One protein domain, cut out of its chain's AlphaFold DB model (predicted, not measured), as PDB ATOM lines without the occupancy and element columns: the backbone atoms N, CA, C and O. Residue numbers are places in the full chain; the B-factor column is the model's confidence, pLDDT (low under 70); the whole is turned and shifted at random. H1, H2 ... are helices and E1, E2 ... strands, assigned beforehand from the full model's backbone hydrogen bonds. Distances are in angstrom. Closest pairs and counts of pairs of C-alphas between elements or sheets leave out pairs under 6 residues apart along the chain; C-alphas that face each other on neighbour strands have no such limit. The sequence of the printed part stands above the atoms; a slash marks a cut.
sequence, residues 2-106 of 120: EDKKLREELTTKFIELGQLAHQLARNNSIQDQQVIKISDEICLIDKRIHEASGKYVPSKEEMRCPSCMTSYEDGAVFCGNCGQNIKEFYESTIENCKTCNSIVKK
ATOM      1  N   GLU A   2      14.711 -21.335  27.032       93.00
ATOM      2  CA  GLU A   2      13.791 -22.371  27.541       93.00
ATOM      3  C   GLU A   2      14.188 -23.813  27.163       93.00
ATOM      4  O   GLU A   2      14.305 -24.654  28.043       93.00
ATOM      5  N   ASP A   3      14.511 -24.093  25.890       96.94
ATOM      6  CA  ASP A   3      14.932 -25.445  25.450       96.94
ATOM      7  C   ASP A   3      16.134 -25.989  26.246       96.94
ATOM      8  O   ASP A   3      16.112 -27.130  26.700       96.94
ATOM      9  N   LYS A   4      17.157 -25.158  26.496       97.06
ATOM     10  CA  LYS A   4      18.328 -25.553  27.294       97.06
ATOM     11  C   LYS A   4      17.929 -25.946  28.720       97.06
ATOM     12  O   LYS A   4      18.369 -26.985  29.200       97.06
ATOM     13  N   LYS A   5      17.077 -25.146  29.367       97.81
ATOM     14  CA  LYS A   5      16.592 -25.412  30.727       97.81
ATOM     15  C   LYS A   5      15.792 -26.718  30.786       97.81
ATOM     16  O   LYS A   5      16.038 -27.540  31.661       97.81
ATOM     17  N   LEU A   6      14.908 -26.949  29.814       98.25
ATOM     18  CA  LEU A   6      14.144 -28.196  29.712       98.25
ATOM     19  C   LEU A   6      15.055 -29.418  29.510       98.25
ATOM     20  O   LEU A   6      14.798 -30.476  30.077       98.25
ATOM     21  N   ARG A   7      16.148 -29.289  28.746       97.81
ATOM     22  CA  ARG A   7      17.144 -30.366  28.580       97.81
ATOM     23  C   ARG A   7      17.926 -30.659  29.860       97.81
ATOM     24  O   ARG A   7      18.211 -31.824  30.136       97.81
ATOM     25  N   GLU A   8      18.273 -29.634  30.632       98.00
ATOM     26  CA  GLU A   8      18.922 -29.789  31.942       98.00
ATOM     27  C   GLU A   8      17.983 -30.477  32.942       98.00
ATOM     28  O   GLU A   8      18.390 -31.410  33.639       98.00
ATOM     29  N   GLU A   9      16.705 -30.092  32.953       98.00
ATOM     30  CA  GLU A   9      15.674 -30.735  33.770       98.00
ATOM     31  C   GLU A   9      15.467 -32.203  33.367       98.00
ATOM     32  O   GLU A   9      15.490 -33.092  34.218       98.00
ATOM     33  N   LEU A  10      15.373 -32.487  32.063       98.00
ATOM     34  CA  LEU A  10      15.269 -33.852  31.541       98.00
ATOM     35  C   LEU A  10      16.480 -34.710  31.940       98.00
ATOM     36  O   LEU A  10      16.319 -35.841  32.393       98.00
ATOM     37  N   THR A  11      17.691 -34.165  31.809       98.25
ATOM     38  CA  THR A  11      18.932 -34.847  32.212       98.25
ATOM     39  C   THR A  11      18.916 -35.163  33.704       98.25
ATOM     40  O   THR A  11      19.251 -36.275  34.103       98.25
ATOM     41  N   THR A  12      18.454 -34.219  34.525       98.31
ATOM     42  CA  THR A  12      18.301 -34.418  35.971       98.31
ATOM     43  C   THR A  12      17.358 -35.582  36.275       98.31
ATOM     44  O   THR A  12      17.689 -36.436  37.094       98.31
ATOM     45  N   LYS A  13      16.230 -35.697  35.561       98.44
ATOM     46  CA  LYS A  13      15.300 -36.826  35.737       98.44
ATOM     47  C   LYS A  13      15.875 -38.170  35.311       98.44
ATOM     48  O   LYS A  13      15.615 -39.166  35.981       98.44
ATOM     49  N   PHE A  14      16.702 -38.213  34.269       98.19
ATOM     50  CA  PHE A  14      17.430 -39.438  33.928       98.19
ATOM     51  C   PHE A  14      18.457 -39.832  34.996       98.19
ATOM     52  O   PHE A  14      18.586 -41.018  35.295       98.19
ATOM     53  N   ILE A  15      19.149 -38.860  35.601       97.00
ATOM     54  CA  ILE A  15      20.088 -39.115  36.702       97.00
ATOM     55  C   ILE A  15      19.346 -39.673  37.922       97.00
ATOM     56  O   ILE A  15      19.739 -40.719  38.436       97.00
ATOM     57  N   GLU A  16      18.258 -39.025  38.347       97.44
ATOM     58  CA  GLU A  16      17.424 -39.489  39.467       97.44
ATOM     59  C   GLU A  16      16.905 -40.917  39.225       97.44
ATOM     60  O   GLU A  16      16.996 -41.775  40.106       97.44
ATOM     61  N   LEU A  17      16.409 -41.197  38.012       97.50
ATOM     62  CA  LEU A  17      15.943 -42.529  37.621       97.50
ATOM     63  C   LEU A  17      17.064 -43.569  37.716       97.50
ATOM     64  O   LEU A  17      16.852 -44.646  38.273       97.50
ATOM     65  N   GLY A  18      18.252 -43.255  37.193       95.75
ATOM     66  CA  GLY A  18      19.409 -44.147  37.240       95.75
ATOM     67  C   GLY A  18      19.860 -44.449  38.670       95.75
ATOM     68  O   GLY A  18      20.106 -45.607  39.004       95.75
ATOM     69  N   GLN A  19      19.901 -43.433  39.536       93.56
ATOM     70  CA  GLN A  19      20.241 -43.590  40.953       93.56
ATOM     71  C   GLN A  19      19.230 -44.478  41.683       93.56
ATOM     72  O   GLN A  19      19.622 -45.391  42.413       93.56
ATOM     73  N   LEU A  20      17.933 -44.257  41.448       95.06
ATOM     74  CA  LEU A  20      16.877 -45.077  42.029       95.06
ATOM     75  C   LEU A  20      16.954 -46.527  41.530       95.06
ATOM     76  O   LEU A  20      16.907 -47.452  42.338       95.06
ATOM     77  N   ALA A  21      17.113 -46.736  40.221       95.81
ATOM     78  CA  ALA A  21      17.243 -48.069  39.636       95.81
ATOM     79  C   ALA A  21      18.464 -48.816  40.192       95.81
ATOM     80  O   ALA A  21      18.353 -49.990  40.544       95.81
ATOM     81  N   HIS A  22      19.604 -48.133  40.343       94.75
ATOM     82  CA  HIS A  22      20.798 -48.699  40.965       94.75
ATOM     83  C   HIS A  22      20.534 -49.111  42.421       94.75
ATOM     84  O   HIS A  22      20.792 -50.254  42.795       94.75
ATOM     85  N   GLN A  23      19.938 -48.234  43.236       91.25
ATOM     86  CA  GLN A  23      19.596 -48.550  44.626       91.25
ATOM     87  C   GLN A  23      18.637 -49.749  44.729       91.25
ATOM     88  O   GLN A  23      18.839 -50.635  45.562       91.25
ATOM     89  N   LEU A  24      17.622 -49.808  43.861       93.00
ATOM     90  CA  LEU A  24      16.665 -50.915  43.801       93.00
ATOM     91  C   LEU A  24      17.300 -52.230  43.307       93.00
ATOM     92  O   LEU A  24      16.912 -53.316  43.732       93.00
ATOM     93  N   ALA A  25      18.307 -52.167  42.438       93.44
ATOM     94  CA  ALA A  25      19.083 -53.342  42.038       93.44
ATOM     95  C   ALA A  25      20.019 -53.834  43.156       93.44
ATOM     96  O   ALA A  25      20.400 -55.004  43.194       93.44
ATOM     97  N   ARG A  26      20.431 -52.953  44.075       90.50
ATOM     98  CA  ARG A  26      21.278 -53.287  45.234       90.50
ATOM     99  C   ARG A  26      20.514 -53.817  46.434       90.50
ATOM    100  O   ARG A  26      21.051 -54.645  47.159       90.50
ATOM    101  N   ASN A  27      19.256 -53.439  46.600       88.81
ATOM    102  CA  ASN A  27      18.395 -54.000  47.641       88.81
ATOM    103  C   ASN A  27      17.553 -55.203  47.156       88.81
ATOM    104  O   ASN A  27      16.603 -55.584  47.836       88.81
ATOM    105  N   ASN A  28      17.883 -55.785  45.995       88.94
ATOM    106  CA  ASN A  28      17.164 -56.897  45.356       88.94
ATOM    107  C   ASN A  28      15.673 -56.624  45.051       88.94
ATOM    108  O   ASN A  28      14.897 -57.565  44.887       88.94
ATOM    109  N   SER A  29      15.257 -55.357  44.945       93.50
ATOM    110  CA  SER A  29      13.878 -54.994  44.570       93.50
ATOM    111  C   SER A  29      13.637 -55.025  43.058       93.50
ATOM    112  O   SER A  29      12.488 -55.085  42.625       93.50
ATOM    113  N   ILE A  30      14.699 -54.998  42.247       93.88
ATOM    114  CA  ILE A  30      14.653 -55.231  40.797       93.88
ATOM    115  C   ILE A  30      15.450 -56.495  40.479       93.88
ATOM    116  O   ILE A  30      16.608 -56.612  40.872       93.88
ATOM    117  N   GLN A  31      14.832 -57.417  39.738       93.00
ATOM    118  CA  GLN A  31      15.458 -58.667  39.282       93.00
ATOM    119  C   GLN A  31      15.761 -58.677  37.778       93.00
ATOM    120  O   GLN A  31      16.194 -59.692  37.236       93.00
ATOM    121  N   ASP A  32      15.533 -57.554  37.093       96.81
ATOM    122  CA  ASP A  32      15.868 -57.428  35.680       96.81
ATOM    123  C   ASP A  32      17.385 -57.557  35.477       96.81
ATOM    124  O   ASP A  32      18.182 -56.813  36.056       96.81
ATOM    125  N   GLN A  33      17.784 -58.513  34.640       96.81
ATOM    126  CA  GLN A  33      19.188 -58.857  34.438       96.81
ATOM    127  C   GLN A  33      19.988 -57.716  33.796       96.81
ATOM    128  O   GLN A  33      21.176 -57.567  34.084       96.81
ATOM    129  N   GLN A  34      19.367 -56.909  32.931       97.31
ATOM    130  CA  GLN A  34      20.046 -55.788  32.284       97.31
ATOM    131  C   GLN A  34      20.319 -54.683  33.305       97.31
ATOM    132  O   GLN A  34      21.435 -54.164  33.359       97.31
ATOM    133  N   VAL A  35      19.338 -54.379  34.161       96.19
ATOM    134  CA  VAL A  35      19.498 -53.399  35.245       96.19
ATOM    135  C   VAL A  35      20.556 -53.858  36.246       96.19
ATOM    136  O   VAL A  35      21.424 -53.068  36.615       96.19
ATOM    137  N   ILE A  36      20.536 -55.134  36.649       95.31
ATOM    138  CA  ILE A  36      21.554 -55.701  37.547       95.31
ATOM    139  C   ILE A  36      22.945 -55.581  36.924       95.31
ATOM    140  O   ILE A  36      23.860 -55.089  37.580       95.31
ATOM    141  N   LYS A  37      23.099 -55.949  35.647       96.81
ATOM    142  CA  LYS A  37      24.386 -55.865  34.952       96.81
ATOM    143  C   LYS A  37      24.927 -54.433  34.921       96.81
ATOM    144  O   LYS A  37      26.082 -54.216  35.271       96.81
ATOM    145  N   ILE A  38      24.097 -53.456  34.549       96.75
ATOM    146  CA  ILE A  38      24.497 -52.039  34.542       96.75
ATOM    147  C   ILE A  38      24.844 -51.575  35.963       96.75
ATOM    148  O   ILE A  38      25.827 -50.870  36.166       96.75
ATOM    149  N   SER A  39      24.070 -51.995  36.964       95.19
ATOM    150  CA  SER A  39      24.339 -51.696  38.371       95.19
ATOM    151  C   SER A  39      25.689 -52.255  38.844       95.19
ATOM    152  O   SER A  39      26.401 -51.586  39.593       95.19
ATOM    153  N   ASP A  40      26.061 -53.460  38.416       93.75
ATOM    154  CA  ASP A  40      27.367 -54.049  38.722       93.75
ATOM    155  C   ASP A  40      28.499 -53.302  37.998       93.75
ATOM    156  O   ASP A  40      29.538 -53.022  38.599       93.75
ATOM    157  N   GLU A  41      28.292 -52.900  36.741       95.75
ATOM    158  CA  GLU A  41      29.241 -52.071  35.986       95.75
ATOM    159  C   GLU A  41      29.473 -50.703  36.653       95.75
ATOM    160  O   GLU A  41      30.626 -50.284  36.786       95.75
ATOM    161  N   ILE A  42      28.416 -50.043  37.145       94.56
ATOM    162  CA  ILE A  42      28.513 -48.804  37.941       94.56
ATOM    163  C   ILE A  42      29.410 -49.034  39.162       94.56
ATOM    164  O   ILE A  42      30.370 -48.295  39.371       94.56
ATOM    165  N   CYS A  43      29.167 -50.113  39.910       92.69
ATOM    166  CA  CYS A  43      29.940 -50.454  41.104       92.69
ATOM    167  C   CYS A  43      31.436 -50.677  40.794       92.69
ATOM    168  O   CYS A  43      32.309 -50.284  41.571       92.69
ATOM    169  N   LEU A  44      31.758 -51.293  39.651       91.62
ATOM    170  CA  LEU A  44      33.144 -51.473  39.204       91.62
ATOM    171  C   LEU A  44      33.806 -50.142  38.826       91.62
ATOM    172  O   LEU A  44      34.985 -49.933  39.121       91.62
ATOM    173  N   ILE A  45      33.067 -49.239  38.181       93.69
ATOM    174  CA  ILE A  45      33.556 -47.899  37.840       93.69
ATOM    175  C   ILE A  45      33.813 -47.088  39.115       93.69
ATOM    176  O   ILE A  45      34.889 -46.504  39.246       93.69
ATOM    177  N   ASP A  46      32.902 -47.114  40.088       90.81
ATOM    178  CA  ASP A  46      33.069 -46.405  41.361       90.81
ATOM    179  C   ASP A  46      34.259 -46.923  42.176       90.81
ATOM    180  O   ASP A  46      34.978 -46.133  42.801       90.81
ATOM    181  N   LYS A  47      34.547 -48.232  42.110       87.75
ATOM    182  CA  LYS A  47      35.775 -48.801  42.686       87.75
ATOM    183  C   LYS A  47      37.022 -48.177  42.048       87.75
ATOM    184  O   LYS A  47      37.912 -47.712  42.758       87.75
ATOM    185  N   ARG A  48      37.058 -48.093  40.714       91.19
ATOM    186  CA  ARG A  48      38.169 -47.469  39.972       91.19
ATOM    187  C   ARG A  48      38.304 -45.976  40.278       91.19
ATOM    188  O   ARG A  48      39.420 -45.468  40.331       91.19
ATOM    189  N   ILE A  49      37.195 -45.270  40.506       90.44
ATOM    190  CA  ILE A  49      37.208 -43.864  40.942       90.44
ATOM    191  C   ILE A  49      37.796 -43.742  42.355       90.44
ATOM    192  O   ILE A  49      38.601 -42.843  42.608       90.44
ATOM    193  N   HIS A  50      37.450 -44.641  43.279       86.38
ATOM    194  CA  HIS A  50      38.042 -44.668  44.623       86.38
ATOM    195  C   HIS A  50      39.557 -44.887  44.586       86.38
ATOM    196  O   HIS A  50      40.293 -44.186  45.282       86.38
ATOM    197  N   GLU A  51      40.025 -45.796  43.732       85.56
ATOM    198  CA  GLU A  51      41.449 -46.023  43.458       85.56
ATOM    199  C   GLU A  51      42.126 -44.776  42.893       85.56
ATOM    200  O   GLU A  51      43.092 -44.282  43.475       85.56
ATOM    201  N   ALA A  52      41.581 -44.206  41.818       89.50
ATOM    202  CA  ALA A  52      42.151 -43.026  41.173       89.50
ATOM    203  C   ALA A  52      42.147 -41.776  42.074       89.50
ATOM    204  O   ALA A  52      43.023 -40.925  41.953       89.50
ATOM    205  N   SER A  53      41.176 -41.660  42.985       88.19
ATOM    206  CA  SER A  53      41.067 -40.536  43.926       88.19
ATOM    207  C   SER A  53      41.901 -40.701  45.202       88.19
ATOM    208  O   SER A  53      41.867 -39.816  46.058       88.19
ATOM    209  N   GLY A  54      42.628 -41.814  45.362       83.50
ATOM    210  CA  GLY A  54      43.433 -42.091  46.557       83.50
ATOM    211  C   GLY A  54      42.607 -42.414  47.809       83.50
ATOM    212  O   GLY A  54      43.143 -42.426  48.913       83.50
ATOM    213  N   LYS A  55      41.304 -42.676  47.655       81.12
ATOM    214  CA  LYS A  55      40.398 -43.092  48.743       81.12
ATOM    215  C   LYS A  55      40.278 -44.611  48.860       81.12
ATOM    216  O   LYS A  55      39.448 -45.110  49.618       81.12
ATOM    217  N   TYR A  56      41.066 -45.337  48.081       84.69
ATOM    218  CA  TYR A  56      41.066 -46.783  48.067       84.69
ATOM    219  C   TYR A  56      41.728 -47.360  49.303       84.69
ATOM    220  O   TYR A  56      42.847 -46.996  49.658       84.69
ATOM    221  N   VAL A  57      41.028 -48.306  49.915       85.94
ATOM    222  CA  VAL A  57      41.579 -49.154  50.956       85.94
ATOM    223  C   VAL A  57      41.824 -50.522  50.322       85.94
ATOM    224  O   VAL A  57      40.848 -51.184  49.959       85.94
ATOM    225  N   PRO A  58      43.089 -50.943  50.154       88.12
ATOM    226  CA  PRO A  58      43.405 -52.262  49.632       88.12
ATOM    227  C   PRO A  58      42.875 -53.341  50.567       88.12
ATOM    228  O   PRO A  58      42.766 -53.147  51.778       88.12
ATOM    229  N   SER A  59      42.576 -54.496  50.002       87.50
ATOM    230  CA  SER A  59      42.315 -55.718  50.747       87.50
ATOM    231  C   SER A  59      43.577 -56.311  51.348       87.50
ATOM    232  O   SER A  59      44.699 -55.964  50.968       87.50
ATOM    233  N   LYS A  60      43.391 -57.201  52.326       86.94
ATOM    234  CA  LYS A  60      44.510 -57.906  52.953       86.94
ATOM    235  C   LYS A  60      45.230 -58.780  51.921       86.94
ATOM    236  O   LYS A  60      46.452 -58.876  51.939       86.94
ATOM    237  N   GLU A  61      44.477 -59.342  50.979       87.88
ATOM    238  CA  GLU A  61      44.956 -60.182  49.882       87.88
ATOM    239  C   GLU A  61      45.833 -59.411  48.887       87.88
ATOM    240  O   GLU A  61      46.713 -59.989  48.253       87.88
ATOM    241  N   GLU A  62      45.635 -58.098  48.760       90.69
ATOM    242  CA  GLU A  62      46.474 -57.255  47.905       90.69
ATOM    243  C   GLU A  62      47.840 -56.938  48.512       90.69
ATOM    244  O   GLU A  62      48.706 -56.435  47.797       90.69
ATOM    245  N   MET A  63      48.033 -57.209  49.808       93.25
ATOM    246  CA  MET A  63      49.287 -56.988  50.530       93.25
ATOM    247  C   MET A  63      49.870 -55.577  50.330       93.25
ATOM    248  O   MET A  63      51.078 -55.398  50.176       93.25
ATOM    249  N   ARG A  64      49.008 -54.550  50.305       94.50
ATOM    250  CA  ARG A  64      49.389 -53.131  50.193       94.50
ATOM    251  C   ARG A  64      48.969 -52.371  51.435       94.50
ATOM    252  O   ARG A  64      47.859 -52.543  51.927       94.50
ATOM    253  N   CYS A  65      49.850 -51.518  51.945       94.19
ATOM    254  CA  CYS A  65      49.577 -50.724  53.134       94.19
ATOM    255  C   CYS A  65      48.352 -49.818  52.911       94.19
ATOM    256  O   CYS A  65      48.355 -49.035  51.961       94.19
ATOM    257  N   PRO A  66      47.350 -49.826  53.804       92.25
ATOM    258  CA  PRO A  66      46.148 -49.010  53.641       92.25
ATOM    259  C   PRO A  66      46.376 -47.508  53.856       92.25
ATOM    260  O   PRO A  66      45.491 -46.706  53.579       92.25
ATOM    261  N   SER A  67      47.551 -47.116  54.357       92.56
ATOM    262  CA  SER A  67      47.921 -45.715  54.579       92.56
ATOM    263  C   SER A  67      48.785 -45.142  53.452       92.56
ATOM    264  O   SER A  67      48.563 -44.007  53.039       92.56
ATOM    265  N   CYS A  68      49.764 -45.901  52.949       94.06
ATOM    266  CA  CYS A  68      50.757 -45.396  51.989       94.06
ATOM    267  C   CYS A  68      50.885 -46.233  50.707       94.06
ATOM    268  O   CYS A  68      51.748 -45.950  49.880       94.06
ATOM    269  N   MET A  69      50.064 -47.277  50.544       93.19
ATOM    270  CA  MET A  69      50.041 -48.199  49.399       93.19
ATOM    271  C   MET A  69      51.325 -49.004  49.147       93.19
ATOM    272  O   MET A  69      51.373 -49.785  48.198       93.19
ATOM    273  N   THR A  70      52.348 -48.882  49.999       95.50
ATOM    274  CA  THR A  70      53.562 -49.703  49.908       95.50
ATOM    275  C   THR A  70      53.234 -51.172  50.151       95.50
ATOM    276  O   THR A  70      52.537 -51.492  51.116       95.50
ATOM    277  N   SER A  71      53.742 -52.057  49.293       96.75
ATOM    278  CA  SER A  71      53.588 -53.501  49.466       96.75
ATOM    279  C   SER A  71      54.232 -53.992  50.767       96.75
ATOM    280  O   SER A  71      55.233 -53.433  51.219       96.75
ATOM    281  N   TYR A  72      53.675 -55.043  51.355       95.12
ATOM    282  CA  TYR A  72      54.210 -55.722  52.533       95.12
ATOM    283  C   TYR A  72      54.178 -57.246  52.344       95.12
ATOM    284  O   TYR A  72      53.556 -57.745  51.411       95.12
ATOM    285  N   GLU A  73      54.871 -57.984  53.206       92.75
ATOM    286  CA  GLU A  73      54.890 -59.453  53.185       92.75
ATOM    287  C   GLU A  73      53.725 -60.048  53.984       92.75
ATOM    288  O   GLU A  73      53.228 -59.430  54.930       92.75
ATOM    289  N   ASP A  74      53.301 -61.267  53.643       90.94
ATOM    290  CA  ASP A  74      52.248 -61.951  54.396       90.94
ATOM    291  C   ASP A  74      52.609 -62.070  55.888       90.94
ATOM    292  O   ASP A  74      53.751 -62.319  56.271       90.94
ATOM    293  N   GLY A  75      51.620 -61.839  56.750       88.31
ATOM    294  CA  GLY A  75      51.811 -61.790  58.200       88.31
ATOM    295  C   GLY A  75      52.434 -60.498  58.755       88.31
ATOM    296  O   GLY A  75      52.580 -60.396  59.976       88.31
ATOM    297  N   ALA A  76      52.755 -59.493  57.929       94.38
ATOM    298  CA  ALA A  76      53.265 -58.210  58.418       94.38
ATOM    299  C   ALA A  76      52.274 -57.520  59.378       94.38
ATOM    300  O   ALA A  76      51.124 -57.240  59.037       94.38
ATOM    301  N   VAL A  77      52.741 -57.203  60.593       96.06
ATOM    302  CA  VAL A  77      51.941 -56.480  61.599       96.06
ATOM    303  C   VAL A  77      51.992 -54.970  61.363       96.06
ATOM    304  O   VAL A  77      50.974 -54.300  61.497       96.06
ATOM    305  N   PHE A  78      53.148 -54.439  60.955       96.94
ATOM    306  CA  PHE A  78      53.361 -53.014  60.690       96.94
ATOM    307  C   PHE A  78      53.906 -52.783  59.279       96.94
ATOM    308  O   PHE A  78      54.669 -53.591  58.755       96.94
ATOM    309  N   CYS A  79      53.555 -51.648  58.674       97.19
ATOM    310  CA  CYS A  79      54.131 -51.217  57.409       97.19
ATOM    311  C   CYS A  79      55.565 -50.711  57.615       97.19
ATOM    312  O   CYS A  79      55.777 -49.731  58.328       97.19
ATOM    313  N   GLY A  80      56.532 -51.310  56.917       95.88
ATOM    314  CA  GLY A  80      57.938 -50.893  56.974       95.88
ATOM    315  C   GLY A  80      58.231 -49.498  56.403       95.88
ATOM    316  O   GLY A  80      59.302 -48.966  56.662       95.88
ATOM    317  N   ASN A  81      57.302 -48.894  55.649       97.12
ATOM    318  CA  ASN A  81      57.485 -47.566  55.051       97.12
ATOM    319  C   ASN A  81      56.855 -46.428  55.873       97.12
ATOM    320  O   ASN A  81      57.474 -45.384  56.039       97.12
ATOM    321  N   CYS A  82      55.632 -46.602  56.392       97.19
ATOM    322  CA  CYS A  82      54.925 -45.530  57.114       97.19
ATOM    323  C   CYS A  82      54.588 -45.844  58.580       97.19
ATOM    324  O   CYS A  82      54.025 -44.995  59.262       97.19
ATOM    325  N   GLY A  83      54.880 -47.054  59.068       96.31
ATOM    326  CA  GLY A  83      54.602 -47.456  60.451       96.31
ATOM    327  C   GLY A  83      53.140 -47.805  60.755       96.31
ATOM    328  O   GLY A  83      52.830 -48.131  61.898       96.31
ATOM    329  N   GLN A  84      52.236 -47.779  59.767       95.81
ATOM    330  CA  GLN A  84      50.836 -48.186  59.950       95.81
ATOM    331  C   GLN A  84      50.749 -49.604  60.528       95.81
ATOM    332  O   GLN A  84      51.312 -50.531  59.948       95.81
ATOM    333  N   ASN A  85      49.987 -49.790  61.609       96.75
ATOM    334  CA  ASN A  85      49.618 -51.117  62.098       96.75
ATOM    335  C   ASN A  85      48.603 -51.741  61.128       96.75
ATOM    336  O   ASN A  85      47.442 -51.327  61.074       96.75
ATOM    337  N   ILE A  86      49.066 -52.677  60.303       95.19
ATOM    338  CA  ILE A  86      48.287 -53.356  59.262       95.19
ATOM    339  C   ILE A  86      47.272 -54.289  59.917       95.19
ATOM    340  O   ILE A  86      46.093 -54.265  59.566       95.19
ATOM    341  N   LYS A  87      47.721 -55.085  60.895       93.31
ATOM    342  CA  LYS A  87      46.871 -56.063  61.577       93.31
ATOM    343  C   LYS A  87      45.689 -55.375  62.263       93.31
ATOM    344  O   LYS A  87      44.541 -55.721  62.003       93.31
ATOM    345  N   GLU A  88      45.977 -54.360  63.073       94.50
ATOM    346  CA  GLU A  88      44.950 -53.603  63.794       94.50
ATOM    347  C   GLU A  88      43.985 -52.887  62.844       94.50
ATOM    348  O   GLU A  88      42.782 -52.882  63.090       94.50
ATOM    349  N   PHE A  89      44.481 -52.332  61.732       92.94
ATOM    350  CA  PHE A  89      43.630 -51.667  60.746       92.94
ATOM    351  C   PHE A  89      42.558 -52.609  60.179       92.94
ATOM    352  O   PHE A  89      41.375 -52.261  60.160       92.94
ATOM    353  N   TYR A  90      42.943 -53.816  59.749       91.38
ATOM    354  CA  TYR A  90      41.988 -54.766  59.170       91.38
ATOM    355  C   TYR A  90      41.076 -55.429  60.215       91.38
ATOM    356  O   TYR A  90      39.930 -55.736  59.901       91.38
ATOM    357  N   GLU A  91      41.538 -55.627  61.452       90.81
ATOM    358  CA  GLU A  91      40.723 -56.216  62.528       90.81
ATOM    359  C   GLU A  91      39.711 -55.206  63.108       90.81
ATOM    360  O   GLU A  91      38.551 -55.542  63.391       90.81
ATOM    361  N   SER A  92      40.117 -53.944  63.249       89.44
ATOM    362  CA  SER A  92      39.382 -52.962  64.051       89.44
ATOM    363  C   SER A  92      38.752 -51.837  63.237       89.44
ATOM    364  O   SER A  92      37.687 -51.368  63.632       89.44
ATOM    365  N   THR A  93      39.335 -51.420  62.111       89.38
ATOM    366  CA  THR A  93      38.929 -50.184  61.411       89.38
ATOM    367  C   THR A  93      37.986 -50.419  60.235       89.38
ATOM    368  O   THR A  93      37.194 -49.535  59.905       89.38
ATOM    369  N   ILE A  94      38.044 -51.589  59.603       91.88
ATOM    370  CA  ILE A  94      37.323 -51.865  58.355       91.88
ATOM    371  C   ILE A  94      36.396 -53.078  58.451       91.88
ATOM    372  O   ILE A  94      36.526 -53.917  59.339       91.88
ATOM    373  N   GLU A  95      35.452 -53.155  57.525       92.00
ATOM    374  CA  GLU A  95      34.576 -54.299  57.283       92.00
ATOM    375  C   GLU A  95      34.252 -54.412  55.784       92.00
ATOM    376  O   GLU A  95      34.603 -53.533  54.993       92.00
ATOM    377  N   ASN A  96      33.570 -55.486  55.383       90.81
ATOM    378  CA  ASN A  96      33.093 -55.652  54.012       90.81
ATOM    379  C   ASN A  96      31.652 -55.156  53.883       90.81
ATOM    380  O   ASN A  96      30.778 -55.512  54.674       90.81
ATOM    381  N   CYS A  97      31.376 -54.382  52.836       91.00
ATOM    382  CA  CYS A  97      30.019 -53.986  52.494       91.00
ATOM    383  C   CYS A  97      29.159 -55.227  52.208       91.00
ATOM    384  O   CYS A  97      29.468 -56.007  51.313       91.00
ATOM    385  N   LYS A  98      28.025 -55.374  52.897       90.38
ATOM    386  CA  LYS A  98      27.114 -56.524  52.729       90.38
ATOM    387  C   LYS A  98      26.438 -56.595  51.350       90.38
ATOM    388  O   LYS A  98      25.882 -57.630  51.005       90.38
ATOM    389  N   THR A  99      26.483 -55.507  50.580       90.31
ATOM    390  CA  THR A  99      25.864 -55.414  49.250       90.31
ATOM    391  C   THR A  99      26.848 -55.736  48.127       90.31
ATOM    392  O   THR A  99      26.558 -56.573  47.282       90.31
ATOM    393  N   CYS A 100      27.998 -55.053  48.082       89.50
ATOM    394  CA  CYS A 100      28.965 -55.187  46.982       89.50
ATOM    395  C   CYS A 100      30.306 -55.800  47.400       89.50
ATOM    396  O   CYS A 100      31.211 -55.914  46.576       89.50
ATOM    397  N   ASN A 101      30.453 -56.163  48.675       88.94
ATOM    398  CA  ASN A 101      31.649 -56.764  49.259       88.94
ATOM    399  C   ASN A 101      32.928 -55.904  49.187       88.94
ATOM    400  O   ASN A 101      34.021 -56.402  49.438       88.94
ATOM    401  N   SER A 102      32.822 -54.607  48.875       89.31
ATOM    402  CA  SER A 102      33.959 -53.682  48.958       89.31
ATOM    403  C   SER A 102      34.371 -53.440  50.410       89.31
ATOM    404  O   SER A 102      33.505 -53.359  51.283       89.31
ATOM    405  N   ILE A 103      35.653 -53.177  50.645       89.88
ATOM    406  CA  ILE A 103      36.148 -52.762  51.960       89.88
ATOM    407  C   ILE A 103      35.685 -51.343  52.274       89.88
ATOM    408  O   ILE A 103      35.817 -50.428  51.461       89.88
ATOM    409  N   VAL A 104      35.134 -51.168  53.467       91.12
ATOM    410  CA  VAL A 104      34.609 -49.904  53.987       91.12
ATOM    411  C   VAL A 104      35.089 -49.713  55.420       91.12
ATOM    412  O   VAL A 104      35.403 -50.680  56.108       91.12
ATOM    413  N   LYS A 105      35.168 -48.467  55.893       90.12
ATOM    414  CA  LYS A 105      35.463 -48.212  57.307       90.12
ATOM    415  C   LYS A 105      34.210 -48.454  58.149       90.12
ATOM    416  O   LYS A 105      33.121 -48.073  57.722       90.12
ATOM    417  N   LYS A 106      34.368 -49.008  59.353       89.88
ATOM    418  CA  LYS A 106      33.248 -49.302  60.272       89.88
ATOM    419  C   LYS A 106      32.478 -48.057  60.735       89.88
ATOM    420  O   LYS A 106      31.339 -48.154  61.168       89.88
TER     421      LYS A 106
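Overview. This is residues 2 to 106 of the 120 residues of a protein of Proteiniborus ethanoligenes (UniProt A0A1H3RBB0). What shape do these coordinates draw? Two long helices, H1 and H2, meet near the end of H1 and the start of H2 as an L; past the far end of H2 comes a looped stretch, residues 53 to 85, and from it the short helix H3 leads back to a tiny hairpin of E1 and E2, which lies nearer the middle of the whole but apart from H2. Residues 2 to 17 of H1 stick out as a free arm. What is it made of, and how large is it? The printed part has 105 residues, with three named helices and two named strands in the order H1, H2, H3, E1, E2; the class is mostly helix, and the one sheet, E1 - E2, is antiparallel. It is elongated, with spans of 59 by 33 by 20 A, and only just loose, close to extended, with a radius of gyration of the C-alphas of 18.9 A.

Along the chain. Where do the long helices run? H1 is residues 2 to 26, 36.4 A from first to last C-alpha, beginning at C-alpha 2 at (13.791, -22.371, 27.541). H2 is residues 33 to 52, 28.7 A long, ending at C-alpha 52 at (42.151, -43.026, 41.173). What follows them? H3 is residues 86 to 93, 10.1 A long. The strands E1, residues 94 to 96, and E2, residues 103 to 105, are 7.1 A each, and C-alpha 105 is at (35.463, -48.212, 57.307).

Arrangement. How do H1 and H2 stand? They touch, with residues 21 to 26 of H1 and 35 to 39 of H2 alone, and their closest C-alphas, those of His 22 and Ser 39, are 5.3 A apart. Their lines are about perpendicular, at 82 degrees. What joins E1 and E2? They are a hairpin of antiparallel neighbours, with 138 degrees between their directions; N 95 and O 104, and N 104 and O 95, are within hydrogen-bond range, each at 2.9 A. Where is H3? It is apart from H1 and H2, and its closest C-alpha pair with E2, Thr 93 and Lys 105, is 5.7 A apart. Are the helix backbones intact? In H1, H2 and H3 every O i to N i+4 pair is within hydrogen-bond range.

Size, cuts and confidence. How far does it reach? The two C-alphas farthest apart, those of Glu 2 and Gly 75, are 62.8 A apart. Which links are long? The link from H2 to H3, 33 residues, is long; H3 to E1 is tight, and H1 to H2 and E1 to E2 are short. Is anything cut or uncertain? The printed part has no cut, its mean pLDDT is 93.0, and no printed residue is under 70.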